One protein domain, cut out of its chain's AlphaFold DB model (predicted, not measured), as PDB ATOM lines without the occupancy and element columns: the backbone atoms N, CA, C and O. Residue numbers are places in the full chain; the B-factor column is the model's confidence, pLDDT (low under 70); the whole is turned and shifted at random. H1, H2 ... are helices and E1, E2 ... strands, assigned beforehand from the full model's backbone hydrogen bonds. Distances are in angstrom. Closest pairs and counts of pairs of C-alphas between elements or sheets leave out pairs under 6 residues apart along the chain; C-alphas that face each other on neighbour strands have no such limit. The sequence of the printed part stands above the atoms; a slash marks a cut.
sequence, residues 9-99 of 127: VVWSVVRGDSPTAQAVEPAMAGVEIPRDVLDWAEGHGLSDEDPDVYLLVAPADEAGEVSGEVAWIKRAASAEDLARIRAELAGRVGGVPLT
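This is residues 9 to 99 of the 127 residues of an uncharacterized protein of Micromonospora fluostatini (UniProt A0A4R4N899). Look for a small twisted slab of three strands, E2, E1 and E3, with the short helix H1 over one face and the longer helix H2 grazing the sheet mostly at its E2 edge. A long loop, residues 16 to 34, joins E1 to H1. The printed part has 91 residues, with two named helices and three named strands in the order E1, H1, E2, E3, H2; the sheet order is E2, E1, E3, all antiparallel, and the class is mixed, helices and strands. The whole is compact, with a radius of gyration of the C-alphas of 12.5 A, and rounded, spanning 34 by 26 by 23 A.

Find C-alpha 9 at (-35.361, 44.187, -29.697); from there strand E1 runs through residues 9 to 15, 19.3 A long. After residues 16 to 34, look for helix H1 at residues 35 to 43, 12.4 A long, beginning at C-alpha 35 at (-45.415, 42.795, -18.606). Strand E2 follows at residues 53 to 59, 20.4 A long, and strand E3 at residues 69 to 76, 20.0 A. Helix H2, residues 79 to 94, is the longest helix at 22.0 A and ends at C-alpha 94 at (-43.072, 47.722, -49.750).

Begin with the sheet, where E1 is the inner strand and E2 and E3 are the edge strands. E1 and E3 are antiparallel at 162 degrees, with N 9 and O 75 within hydrogen-bond range at 2.8 A. E2 and E1 are antiparallel at 156 degrees, with N 10 and O 58 at 2.8 A. The sheet is only just strongly twisted, its C-alphas lying up to 4.3 A off its best plane. H1 is on the sheet at a height of 8.9 A, over E1, and runs along the strands, at 27 degrees to E1 on the local plane; their closest C-alphas are those of Val 13 and Ala 41, 6.3 A apart. H1 and E3 are near each other. H2 only grazes the sheet, with its residues 81 to 89; its closest C-alpha pair with E2 is Leu 82 and Pro 59, 6.4 A. H1 and H2 are apart. In both H1 and H2 every O i to N i+4 pair is within hydrogen-bond range.

The C-alphas farthest apart are those of Gly 43 and Val 96, at 36.2 A. The printed part has no cut. The link E1 to H1 is long, with 19 residues, while that from E3 to H2 is tight, with 2. Look for low confidence, under 70, at residues 17 to 21 and 91 to 99, of which 91 to 94 belong to H2; the mean pLDDT of the printed part is 81.0.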
ATOM      1  N   VAL A   9     -34.518  43.074 -29.266       90.25
ATOM      2  CA  VAL A   9     -35.361  44.187 -29.697       90.25
ATOM      3  C   VAL A   9     -35.142  45.375 -28.771       90.25
ATOM      4  O   VAL A   9     -34.778  45.222 -27.599       90.25
ATOM      5  N   VAL A  10     -35.355  46.567 -29.308       91.69
ATOM      6  CA  VAL A  10     -35.399  47.816 -28.558       91.69
ATOM      7  C   VAL A  10     -36.853  48.242 -28.467       91.69
ATOM      8  O   VAL A  10     -37.542  48.329 -29.480       91.69
ATOM      9  N   TRP A  11     -37.302  48.474 -27.241       92.31
ATOM     10  CA  TRP A  11     -38.591  49.074 -26.940       92.31
ATOM     11  C   TRP A  11     -38.363  50.546 -26.631       92.31
ATOM     12  O   TRP A  11     -37.535  50.858 -25.775       92.31
ATOM     13  N   SER A  12     -39.097  51.429 -27.294       90.50
ATOM     14  CA  SER A  12     -38.956  52.877 -27.161       90.50
ATOM     15  C   SER A  12     -40.288  53.494 -26.759       90.50
ATOM     16  O   SER A  12     -41.302  53.287 -27.424       90.50
ATOM     17  N   VAL A  13     -40.280  54.263 -25.673       90.81
ATOM     18  CA  VAL A  13     -41.386  55.147 -25.296       90.81
ATOM     19  C   VAL A  13     -41.181  56.455 -26.031       90.81
ATOM     20  O   VAL A  13     -40.153  57.112 -25.866       90.81
ATOM     21  N   VAL A  14     -42.155  56.829 -26.845       88.81
ATOM     22  CA  VAL A  14     -42.074  57.976 -27.742       88.81
ATOM     23  C   VAL A  14     -43.231  58.904 -27.446       88.81
ATOM     24  O   VAL A  14     -44.362  58.452 -27.278       88.81
ATOM     25  N   ARG A  15     -42.949  60.203 -27.374       87.00
ATOM     26  CA  ARG A  15     -43.962  61.234 -27.187       87.00
ATOM     27  C   ARG A  15     -44.120  62.067 -28.455       87.00
ATOM     28  O   ARG A  15     -43.156  62.664 -28.935       87.00
ATOM     29  N   GLY A  16     -45.359  62.174 -28.917       79.62
ATOM     30  CA  GLY A  16     -45.756  62.892 -30.118       79.62
ATOM     31  C   GLY A  16     -45.539  62.099 -31.407       79.62
ATOM     32  O   GLY A  16     -45.129  60.938 -31.411       79.62
ATOM     33  N   ASP A  17     -45.827  62.757 -32.526       63.81
ATOM     34  CA  ASP A  17     -45.748  62.164 -33.860       63.81
ATOM     35  C   ASP A  17     -44.292  61.888 -34.264       63.81
ATOM     36  O   ASP A  17     -43.456  62.795 -34.294       63.81
ATOM     37  N   SER A  18     -43.990  60.634 -34.604       58.97
ATOM     38  CA  SER A  18     -42.648  60.198 -35.015       58.97
ATOM     39  C   SER A  18     -42.676  59.502 -36.373       58.97
ATOM     40  O   SER A  18     -42.464  58.291 -36.466       58.97
ATOM     41  N   PRO A  19     -42.911  60.261 -37.460       56.19
ATOM     42  CA  PRO A  19     -43.120  59.713 -38.801       56.19
ATOM     43  C   PRO A  19     -41.881  59.031 -39.403       56.19
ATOM     44  O   PRO A  19     -41.982  58.390 -40.446       56.19
ATOM     45  N   THR A  20     -40.709  59.173 -38.778       55.50
ATOM     46  CA  THR A  20     -39.436  58.594 -39.238       55.50
ATOM     47  C   THR A  20     -38.936  57.445 -38.365       55.50
ATOM     48  O   THR A  20     -37.824  56.969 -38.593       55.50
ATOM     49  N   ALA A  21     -39.697  57.016 -37.355       61.88
ATOM     50  CA  ALA A  21     -39.264  55.942 -36.474       61.88
ATOM     51  C   ALA A  21     -39.099  54.643 -37.280       61.88
ATOM     52  O   ALA A  21     -40.060  54.136 -37.859       61.88
ATOM     53  N   GLN A  22     -37.889  54.077 -37.298       76.31
ATOM     54  CA  GLN A  22     -37.627  52.719 -37.800       76.31
ATOM     55  C   GLN A  22     -38.119  51.670 -36.789       76.31
ATOM     56  O   GLN A  22     -37.400  50.758 -36.398       76.31
ATOM     57  N   ALA A  23     -39.347  51.848 -36.316       83.62
ATOM     58  CA  ALA A  23     -39.974  51.057 -35.278       83.62
ATOM     59  C   ALA A  23     -41.469  50.905 -35.582       83.62
ATOM     60  O   ALA A  23     -42.067  51.692 -36.322       83.62
ATOM     61  N   VAL A  24     -42.076  49.862 -35.030       85.75
ATOM     62  CA  VAL A  24     -43.492  49.531 -35.233       85.75
ATOM     63  C   VAL A  24     -44.209  49.471 -33.901       85.75
ATOM     64  O   VAL A  24     -43.603  49.224 -32.863       85.75
ATOM     65  N   GLU A  25     -45.517  49.683 -33.927       86.12
ATOM     66  CA  GLU A  25     -46.345  49.407 -32.759       86.12
ATOM     67  C   GLU A  25     -46.426  47.884 -32.554       86.12
ATOM     68  O   GLU A  25     -46.683  47.155 -33.521       86.12
ATOM     69  N   PRO A  26     -46.259  47.375 -31.322       85.44
ATOM     70  CA  PRO A  26     -46.284  45.937 -31.042       85.44
ATOM     71  C   PRO A  26     -47.570  45.256 -31.525       85.44
ATOM     72  O   PRO A  26     -47.525  44.173 -32.105       85.44
ATOM     73  N   ALA A  27     -48.710  45.939 -31.369       83.44
ATOM     74  CA  ALA A  27     -50.014  45.456 -31.814       83.44
ATOM     75  C   ALA A  27     -50.094  45.268 -33.339       83.44
ATOM     76  O   ALA A  27     -50.701  44.300 -33.796       83.44
ATOM     77  N   MET A  28     -49.450  46.138 -34.125       81.12
ATOM     78  CA  MET A  28     -49.399  46.012 -35.590       81.12
ATOM     79  C   MET A  28     -48.563  44.800 -36.016       81.12
ATOM     80  O   MET A  28     -48.940  44.076 -36.933       81.12
ATOM     81  N   ALA A  29     -47.468  44.531 -35.302       81.44
ATOM     82  CA  ALA A  29     -46.638  43.349 -35.528       81.44
ATOM     83  C   ALA A  29     -47.244  42.053 -34.947       81.44
ATOM     84  O   ALA A  29     -46.674  40.978 -35.128       81.44
ATOM     85  N   GLY A  30     -48.373  42.128 -34.230       84.06
ATOM     86  CA  GLY A  30     -48.953  40.987 -33.520       84.06
ATOM     87  C   GLY A  30     -48.029  40.422 -32.436       84.06
ATOM     88  O   GLY A  30     -48.066  39.222 -32.170       84.06
ATOM     89  N   VAL A  31     -47.169  41.266 -31.859       84.94
ATOM     90  CA  VAL A  31     -46.222  40.895 -30.806       84.94
ATOM     91  C   VAL A  31     -46.806  41.263 -29.452       84.94
ATOM     92  O   VAL A  31     -47.235  42.397 -29.225       84.94
ATOM     93  N   GLU A  32     -46.806  40.299 -28.536       89.00
ATOM     94  CA  GLU A  32     -47.221  40.533 -27.159       89.00
ATOM     95  C   GLU A  32     -46.191  41.399 -26.430       89.00
ATOM     96  O   GLU A  32     -44.985  41.159 -26.499       89.00
ATOM     97  N   ILE A  33     -46.671  42.411 -25.708       88.56
ATOM     98  CA  ILE A  33     -45.819  43.283 -24.899       88.56
ATOM     99  C   ILE A  33     -45.538  42.562 -23.576       88.56
ATOM    100  O   ILE A  33     -46.481  42.293 -22.824       88.56
ATOM    101  N   PRO A  34     -44.271  42.248 -23.246       90.44
ATOM    102  CA  PRO A  34     -43.943  41.656 -21.959       90.44
ATOM    103  C   PRO A  34     -44.376  42.575 -20.816       90.44
ATOM    104  O   PRO A  34     -44.197  43.792 -20.879       90.44
ATOM    105  N   ARG A  35     -44.912  42.001 -19.735       90.56
ATOM    106  CA  ARG A  35     -45.415  42.795 -18.606       90.56
ATOM    107  C   ARG A  35     -44.342  43.694 -17.984       90.56
ATOM    108  O   ARG A  35     -44.656  44.810 -17.603       90.56
ATOM    109  N   ASP A  36     -43.088  43.246 -17.918       90.94
ATOM    110  CA  ASP A  36     -41.985  44.068 -17.402       90.94
ATOM    111  C   ASP A  36     -41.690  45.288 -18.284       90.94
ATOM    112  O   ASP A  36     -41.293  46.331 -17.770       90.94
ATOM    113  N   VAL A  37     -41.901  45.167 -19.597       91.25
ATOM    114  CA  VAL A  37     -41.790  46.285 -20.540       91.25
ATOM    115  C   VAL A  37     -42.960  47.244 -20.362       91.25
ATOM    116  O   VAL A  37     -42.745  48.452 -20.399       91.25
ATOM    117  N   LEU A  38     -44.170  46.729 -20.134       90.38
ATOM    118  CA  LEU A  38     -45.343  47.563 -19.880       90.38
ATOM    119  C   LEU A  38     -45.183  48.371 -18.582       90.38
ATOM    120  O   LEU A  38     -45.242  49.594 -18.636       90.38
ATOM    121  N   ASP A  39     -44.852  47.713 -17.465       92.00
ATOM    122  CA  ASP A  39     -44.578  48.364 -16.172       92.00
ATOM    123  C   ASP A  39     -43.454  49.419 -16.296       92.00
ATOM    124  O   ASP A  39     -43.527  50.512 -15.727       92.00
ATOM    125  N   TRP A  40     -42.398  49.112 -17.062       93.94
ATOM    126  CA  TRP A  40     -41.328  50.069 -17.359       93.94
ATOM    127  C   TRP A  40     -41.850  51.275 -18.150       93.94
ATOM    128  O   TRP A  40     -41.566  52.414 -17.776       93.94
ATOM    129  N   ALA A  41     -42.622  51.045 -19.213       90.81
ATOM    130  CA  ALA A  41     -43.148  52.100 -20.069       90.81
ATOM    131  C   ALA A  41     -44.144  53.006 -19.327       90.81
ATOM    132  O   ALA A  41     -44.089  54.227 -19.491       90.81
ATOM    133  N   GLU A  42     -44.988  52.441 -18.457       91.38
ATOM    134  CA  GLU A  42     -45.883  53.196 -17.568       91.38
ATOM    135  C   GLU A  42     -45.094  54.141 -16.652       91.38
ATOM    136  O   GLU A  42     -45.423  55.322 -16.521       91.38
ATOM    137  N   GLY A  43     -43.968  53.672 -16.101       90.38
ATOM    138  CA  GLY A  43     -43.039  54.506 -15.332       90.38
ATOM    139  C   GLY A  43     -42.428  55.673 -16.124       90.38
ATOM    140  O   GLY A  43     -41.953  56.641 -15.525       90.38
ATOM    141  N   HIS A  44     -42.466  55.606 -17.456       89.25
ATOM    142  CA  HIS A  44     -41.985  56.637 -18.378       89.25
ATOM    143  C   HIS A  44     -43.108  57.449 -19.044       89.25
ATOM    144  O   HIS A  44     -42.825  58.280 -19.907       89.25
ATOM    145  N   GLY A  45     -44.356  57.279 -18.597       84.56
ATOM    146  CA  GLY A  45     -45.495  58.092 -19.023       84.56
ATOM    147  C   GLY A  45     -46.390  57.451 -20.078       84.56
ATOM    148  O   GLY A  45     -47.280  58.137 -20.573       84.56
ATOM    149  N   LEU A  46     -46.192  56.170 -20.417       87.50
ATOM    150  CA  LEU A  46     -47.182  55.423 -21.191       87.50
ATOM    151  C   LEU A  46     -48.455  55.267 -20.346       87.50
ATOM    152  O   LEU A  46     -48.410  54.715 -19.251       87.50
ATOM    153  N   SER A  47     -49.583  55.770 -20.834       83.94
ATOM    154  CA  SER A  47     -50.868  55.676 -20.141       83.94
ATOM    155  C   SER A  47     -52.007  55.710 -21.149       83.94
ATOM    156  O   SER A  47     -51.941  56.461 -22.118       83.94
ATOM    157  N   ASP A  48     -53.085  54.971 -20.884       78.75
ATOM    158  CA  ASP A  48     -54.323  55.048 -21.671       78.75
ATOM    159  C   ASP A  48     -54.952  56.458 -21.667       78.75
ATOM    160  O   ASP A  48     -55.789  56.774 -22.513       78.75
ATOM    161  N   GLU A  49     -54.568  57.311 -20.712       79.75
ATOM    162  CA  GLU A  49     -55.072  58.679 -20.562       79.75
ATOM    163  C   GLU A  49     -54.240  59.728 -21.323       79.75
ATOM    164  O   GLU A  49     -54.720  60.849 -21.517       79.75
ATOM    165  N   ASP A  50     -53.021  59.389 -21.762       76.81
ATOM    166  CA  ASP A  50     -52.120  60.282 -22.504       76.81
ATOM    167  C   ASP A  50     -51.955  59.758 -23.942       76.81
ATOM    168  O   ASP A  50     -51.050  58.968 -24.225       76.81
ATOM    169  N   PRO A  51     -52.836  60.173 -24.877       78.56
ATOM    170  CA  PRO A  51     -52.809  59.684 -26.248       78.56
ATOM    171  C   PRO A  51     -51.601  60.199 -27.028       78.56
ATOM    172  O   PRO A  51     -51.476  59.857 -28.192       78.56
ATOM    173  N   ASP A  52     -50.743  61.043 -26.454       83.88
ATOM    174  CA  ASP A  52     -49.531  61.527 -27.106       83.88
ATOM    175  C   ASP A  52     -48.308  60.657 -26.776       83.88
ATOM    176  O   ASP A  52     -47.219  60.946 -27.270       83.88
ATOM    177  N   VAL A  53     -48.442  59.608 -25.953       85.69
ATOM    178  CA  VAL A  53     -47.342  58.696 -25.608       85.69
ATOM    179  C   VAL A  53     -47.616  57.296 -26.141       85.69
ATOM    180  O   VAL A  53     -48.642  56.688 -25.854       85.69
ATOM    181  N   TYR A  54     -46.649  56.756 -26.878       87.25
ATOM    182  CA  TYR A  54     -46.758  55.459 -27.533       87.25
ATOM    183  C   TYR A  54     -45.544  54.585 -27.238       87.25
ATOM    184  O   TYR A  54     -44.440  55.077 -26.990       87.25
ATOM    185  N   LEU A  55     -45.748  53.269 -27.307       89.38
ATOM    186  CA  LEU A  55     -44.687  52.275 -27.214       89.38
ATOM    187  C   LEU A  55     -44.396  51.712 -28.604       89.38
ATOM    188  O   LEU A  55     -45.276  51.132 -29.241       89.38
ATOM    189  N   LEU A  56     -43.152  51.848 -29.050       90.38
ATOM    190  CA  LEU A  56     -42.664  51.285 -30.301       90.38
ATOM    191  C   LEU A  56     -41.645  50.180 -30.032       90.38
ATOM    192  O   LEU A  56     -40.976  50.171 -28.999       90.38
ATOM    193  N   VAL A  57     -41.512  49.255 -30.977       90.94
ATOM    194  CA  VAL A  57     -40.527  48.175 -30.941       90.94
ATOM    195  C   VAL A  57     -39.780  48.076 -32.271       90.94
ATOM    196  O   VAL A  57     -40.371  48.211 -33.344       90.94
ATOM    197  N   ALA A  58     -38.471  47.841 -32.202       90.88
ATOM    198  CA  ALA A  58     -37.601  47.650 -33.358       90.88
ATOM    199  C   ALA A  58     -36.580  46.524 -33.113       90.88
ATOM    200  O   ALA A  58     -36.193  46.291 -31.964       90.88
ATOM    201  N   PRO A  59     -36.096  45.832 -34.161       90.06
ATOM    202  CA  PRO A  59     -34.941  44.942 -34.060       90.06
ATOM    203  C   PRO A  59     -33.730  45.733 -33.567       90.06
ATOM    204  O   PRO A  59     -33.477  46.833 -34.046       90.06
ATOM    205  N   ALA A  60     -32.968  45.205 -32.611       88.44
ATOM    206  CA  ALA A  60     -31.898  45.983 -31.988       88.44
ATOM    207  C   ALA A  60     -30.748  46.348 -32.941       88.44
ATOM    208  O   ALA A  60     -30.033  47.307 -32.662       88.44
ATOM    209  N   ASP A  61     -30.558  45.603 -34.033       82.88
ATOM    210  CA  ASP A  61     -29.569  45.926 -35.066       82.88
ATOM    211  C   ASP A  61     -30.062  46.974 -36.077       82.88
ATOM    212  O   ASP A  61     -29.252  47.611 -36.746       82.88
ATOM    213  N   GLU A  62     -31.377  47.179 -36.149       81.00
ATOM    214  CA  GLU A  62     -32.048  48.128 -37.047       81.00
ATOM    215  C   GLU A  62     -32.600  49.347 -36.290       81.00
ATOM    216  O   GLU A  62     -33.106  50.283 -36.905       81.00
ATOM    217  N   ALA A  63     -32.506  49.350 -34.956       81.50
ATOM    218  CA  ALA A  63     -32.964  50.437 -34.107       81.50
ATOM    219  C   ALA A  63     -32.136  51.704 -34.384       81.50
ATOM    220  O   ALA A  63     -30.970  51.814 -33.995       81.50
ATOM    221  N   GLY A  64     -32.752  52.650 -35.090       75.31
ATOM    222  CA  GLY A  64     -32.211  53.979 -35.355       75.31
ATOM    223  C   GLY A  64     -32.655  55.021 -34.330       75.31
ATOM    224  O   GLY A  64     -33.392  54.733 -33.391       75.31
ATOM    225  N   GLU A  65     -32.222  56.266 -34.534       76.56
ATOM    226  CA  GLU A  65     -32.696  57.400 -33.737       76.56
ATOM    227  C   GLU A  65     -34.199  57.622 -33.963       76.56
ATOM    228  O   GLU A  65     -34.659  57.762 -35.101       76.56
ATOM    229  N   VAL A  66     -34.962  57.679 -32.869       79.81
ATOM    230  CA  VAL A  66     -36.391  57.989 -32.890       79.81
ATOM    231  C   VAL A  66     -36.587  59.405 -32.350       79.81
ATOM    232  O   VAL A  66     -36.291  59.704 -31.195       79.81
ATOM    233  N   SER A  67     -37.072  60.308 -33.205       77.81
ATOM    234  CA  SER A  67     -37.459  61.654 -32.763       77.81
ATOM    235  C   SER A  67     -38.538  61.550 -31.687       77.81
ATOM    236  O   SER A  67     -39.405  60.702 -31.791       77.81
ATOM    237  N   GLY A  68     -38.479  62.365 -30.635       79.69
ATOM    238  CA  GLY A  68     -39.467  62.293 -29.549       79.69
ATOM    239  C   GLY A  68     -39.337  61.073 -28.625       79.69
ATOM    240  O   GLY A  68     -40.192  60.892 -27.760       79.69
ATOM    241  N   GLU A  69     -38.285  60.257 -28.756       86.56
ATOM    242  CA  GLU A  69     -37.986  59.193 -27.792       86.56
ATOM    243  C   GLU A  69     -37.722  59.778 -26.397       86.56
ATOM    244  O   GLU A  69     -36.856  60.630 -26.196       86.56
ATOM    245  N   VAL A  70     -38.497  59.306 -25.426       87.62
ATOM    246  CA  VAL A  70     -38.411  59.694 -24.015       87.62
ATOM    247  C   VAL A  70     -37.543  58.704 -23.244       87.62
ATOM    248  O   VAL A  70     -36.797  59.094 -22.345       87.62
ATOM    249  N   ALA A  71     -37.642  57.420 -23.587       90.69
ATOM    250  CA  ALA A  71     -36.864  56.351 -22.981       90.69
ATOM    251  C   ALA A  71     -36.790  55.142 -23.918       90.69
ATOM    252  O   ALA A  71     -37.717  54.896 -24.686       90.69
ATOM    253  N   TRP A  72     -35.726  54.347 -23.796       92.19
ATOM    254  CA  TRP A  72     -35.583  53.082 -24.510       92.19
ATOM    255  C   TRP A  72     -35.043  51.978 -23.607       92.19
ATOM    256  O   TRP A  72     -34.328  52.229 -22.631       92.19
ATOM    257  N   ILE A  73     -35.369  50.735 -23.950       91.94
ATOM    258  CA  ILE A  73     -34.854  49.553 -23.272       91.94
ATOM    259  C   ILE A  73     -34.623  48.405 -24.251       91.94
ATOM    260  O   ILE A  73     -35.467  48.072 -25.078       91.94
ATOM    261  N   LYS A  74     -33.459  47.759 -24.141       92.06
ATOM    262  CA  LYS A  74     -33.126  46.564 -24.922       92.06
ATOM    263  C   LYS A  74     -33.559  45.303 -24.177       92.06
ATOM    264  O   LYS A  74     -33.264  45.141 -22.983       92.06
ATOM    265  N   ARG A  75     -34.235  44.393 -24.876       90.38
ATOM    266  CA  ARG A  75     -34.687  43.098 -24.350       90.38
ATOM    267  C   ARG A  75     -34.463  41.985 -25.359       90.38
ATOM    268  O   ARG A  75     -34.424  42.226 -26.560       90.38
ATOM    269  N   ALA A  76     -34.303  40.768 -24.852       89.25
ATOM    270  CA  ALA A  76     -34.352  39.588 -25.699       89.25
ATOM    271  C   ALA A  76     -35.791  39.389 -26.198       89.25
ATOM    272  O   ALA A  76     -36.743  39.611 -25.452       89.25
ATOM    273  N   ALA A  77     -35.923  38.957 -27.443       85.56
ATOM    274  CA  ALA A  77     -37.163  38.554 -28.079       85.56
ATOM    275  C   ALA A  77     -37.020  37.126 -28.608       85.56
ATOM    276  O   ALA A  77     -35.913  36.601 -28.755       85.56
ATOM    277  N   SER A  78     -38.148  36.487 -28.904       85.94
ATOM    278  CA  SER A  78     -38.125  35.229 -29.639       85.94
ATOM    279  C   SER A  78     -37.740  35.479 -31.105       85.94
ATOM    280  O   SER A  78     -37.943  36.568 -31.647       85.94
ATOM    281  N   ALA A  79     -37.200  34.456 -31.774       83.38
ATOM    282  CA  ALA A  79     -36.930  34.529 -33.211       83.38
ATOM    283  C   ALA A  79     -38.210  34.792 -34.027       83.38
ATOM    284  O   ALA A  79     -38.160  35.457 -35.059       83.38
ATOM    285  N   GLU A  80     -39.352  34.293 -33.546       84.81
ATOM    286  CA  GLU A  80     -40.662  34.494 -34.161       84.81
ATOM    287  C   GLU A  80     -41.103  35.961 -34.081       84.81
ATOM    288  O   GLU A  80     -41.460  36.549 -35.102       84.81
ATOM    289  N   ASP A  81     -41.009  36.581 -32.903       87.06
ATOM    290  CA  ASP A  81     -41.387  37.987 -32.719       87.06
ATOM    291  C   ASP A  81     -40.476  38.918 -33.514       87.06
ATOM    292  O   ASP A  81     -40.952  39.837 -34.179       87.06
ATOM    293  N   LEU A  82     -39.167  38.645 -33.526       86.56
ATOM    294  CA  LEU A  82     -38.221  39.411 -34.334       86.56
ATOM    295  C   LEU A  82     -38.565  39.329 -35.831       86.56
ATOM    296  O   LEU A  82     -38.519  40.338 -36.535       86.56
ATOM    297  N   ALA A  83     -38.943  38.143 -36.322       87.38
ATOM    298  CA  ALA A  83     -39.362  37.958 -37.708       87.38
ATOM    299  C   ALA A  83     -40.660  38.718 -38.027       87.38
ATOM    300  O   ALA A  83     -40.753  39.319 -39.098       87.38
ATOM    301  N   ARG A  84     -41.636  38.744 -37.106       86.38
ATOM    302  CA  ARG A  84     -42.875  39.530 -37.255       86.38
ATOM    303  C   ARG A  84     -42.603  41.031 -37.308       86.38
ATOM    304  O   ARG A  84     -43.098  41.705 -38.207       86.38
ATOM    305  N   ILE A  85     -41.768  41.540 -36.402       87.06
ATOM    306  CA  ILE A  85     -41.378  42.958 -36.356       87.06
ATOM    307  C   ILE A  85     -40.694  43.366 -37.666       87.06
ATOM    308  O   ILE A  85     -41.061  44.372 -38.273       87.06
ATOM    309  N   ARG A  86     -39.741  42.559 -38.146       87.50
ATOM    310  CA  ARG A  86     -39.055  42.797 -39.427       87.50
ATOM    311  C   ARG A  86     -40.002  42.738 -40.621       87.50
ATOM    312  O   ARG A  86     -39.891  43.559 -41.529       87.50
ATOM    313  N   ALA A  87     -40.932  41.785 -40.630       83.88
ATOM    314  CA  ALA A  87     -41.935  41.668 -41.681       83.88
ATOM    315  C   ALA A  87     -42.823  42.917 -41.760       83.88
ATOM    316  O   ALA A  87     -43.071  43.413 -42.858       83.88
ATOM    317  N   GLU A  88     -43.243  43.457 -40.616       85.12
ATOM    318  CA  GLU A  88     -44.075  44.661 -40.567       85.12
ATOM    319  C   GLU A  88     -43.303  45.915 -41.005       85.12
ATOM    320  O   GLU A  88     -43.797  46.710 -41.810       85.12
ATOM    321  N   LEU A  89     -42.046  46.058 -40.570       81.88
ATOM    322  CA  LEU A  89     -41.157  47.125 -41.047       81.88
ATOM    323  C   LEU A  89     -40.960  47.064 -42.570       81.88
ATOM    324  O   LEU A  89     -41.074  48.084 -43.252       81.88
ATOM    325  N   ALA A  90     -40.732  45.871 -43.125       79.69
ATOM    326  CA  ALA A  90     -40.612  45.675 -44.569       79.69
ATOM    327  C   ALA A  90     -41.935  45.946 -45.312       79.69
ATOM    328  O   ALA A  90     -41.928  46.524 -46.403       79.69
ATOM    329  N   GLY A  91     -43.075  45.579 -44.718       67.19
ATOM    330  CA  GLY A  91     -44.417  45.826 -45.251       67.19
ATOM    331  C   GLY A  91     -44.739  47.315 -45.397       67.19
ATOM    332  O   GLY A  91     -45.280  47.722 -46.429       67.19
ATOM    333  N   ARG A  92     -44.312  48.148 -44.437       61.22
ATOM    334  CA  ARG A  92     -44.433  49.620 -44.500       61.22
ATOM    335  C   ARG A  92     -43.598  50.249 -45.620       61.22
ATOM    336  O   ARG A  92     -43.988  51.279 -46.163       61.22
ATOM    337  N   VAL A  93     -42.486  49.620 -46.000       52.69
ATOM    338  CA  VAL A  93     -41.595  50.081 -47.084       52.69
ATOM    339  C   VAL A  93     -42.027  49.547 -48.464       52.69
ATOM    340  O   VAL A  93     -41.621  50.101 -49.485       52.69
ATOM    341  N   GLY A  94     -42.874  48.509 -48.524       44.41
ATOM    342  CA  GLY A  94     -43.072  47.722 -49.750       44.41
ATOM    343  C   GLY A  94     -44.486  47.252 -50.105       44.41
ATOM    344  O   GLY A  94     -44.619  46.577 -51.120       44.41
ATOM    345  N   GLY A  95     -45.540  47.573 -49.348       36.38
ATOM    346  CA  GLY A  95     -46.930  47.359 -49.785       36.38
ATOM    347  C   GLY A  95     -47.310  45.912 -50.141       36.38
ATOM    348  O   GLY A  95     -48.075  45.704 -51.083       36.38
ATOM    349  N   VAL A  96     -46.802  44.908 -49.415       41.94
ATOM    350  CA  VAL A  96     -47.208  43.500 -49.598       41.94
ATOM    351  C   VAL A  96     -47.652  42.902 -48.258       41.94
ATOM    352  O   VAL A  96     -46.821  42.779 -47.360       41.94
ATOM    353  N   PRO A  97     -48.930  42.517 -48.083       40.66
ATOM    354  CA  PRO A  97     -49.384  41.846 -46.868       40.66
ATOM    355  C   PRO A  97     -48.848  40.405 -46.811       40.66
ATOM    356  O   PRO A  97     -49.075  39.604 -47.719       40.66
ATOM    357  N   LEU A  98     -48.144  40.063 -45.729       45.50
ATOM    358  CA  LEU A  98     -47.553  38.743 -45.472       45.50
ATOM    359  C   LEU A  98     -48.511  37.811 -44.707       45.50
ATOM    360  O   LEU A  98     -48.140  37.212 -43.704       45.50
ATOM    361  N   THR A  99     -49.749  37.644 -45.171       44.25
ATOM    362  CA  THR A  99     -50.728  36.772 -44.489       44.25
ATOM    363  C   THR A  99     -50.722  35.302 -44.925       44.25
ATOM    364  O   THR A  99     -51.654  34.592 -44.584       44.25
TER     365      THR A  99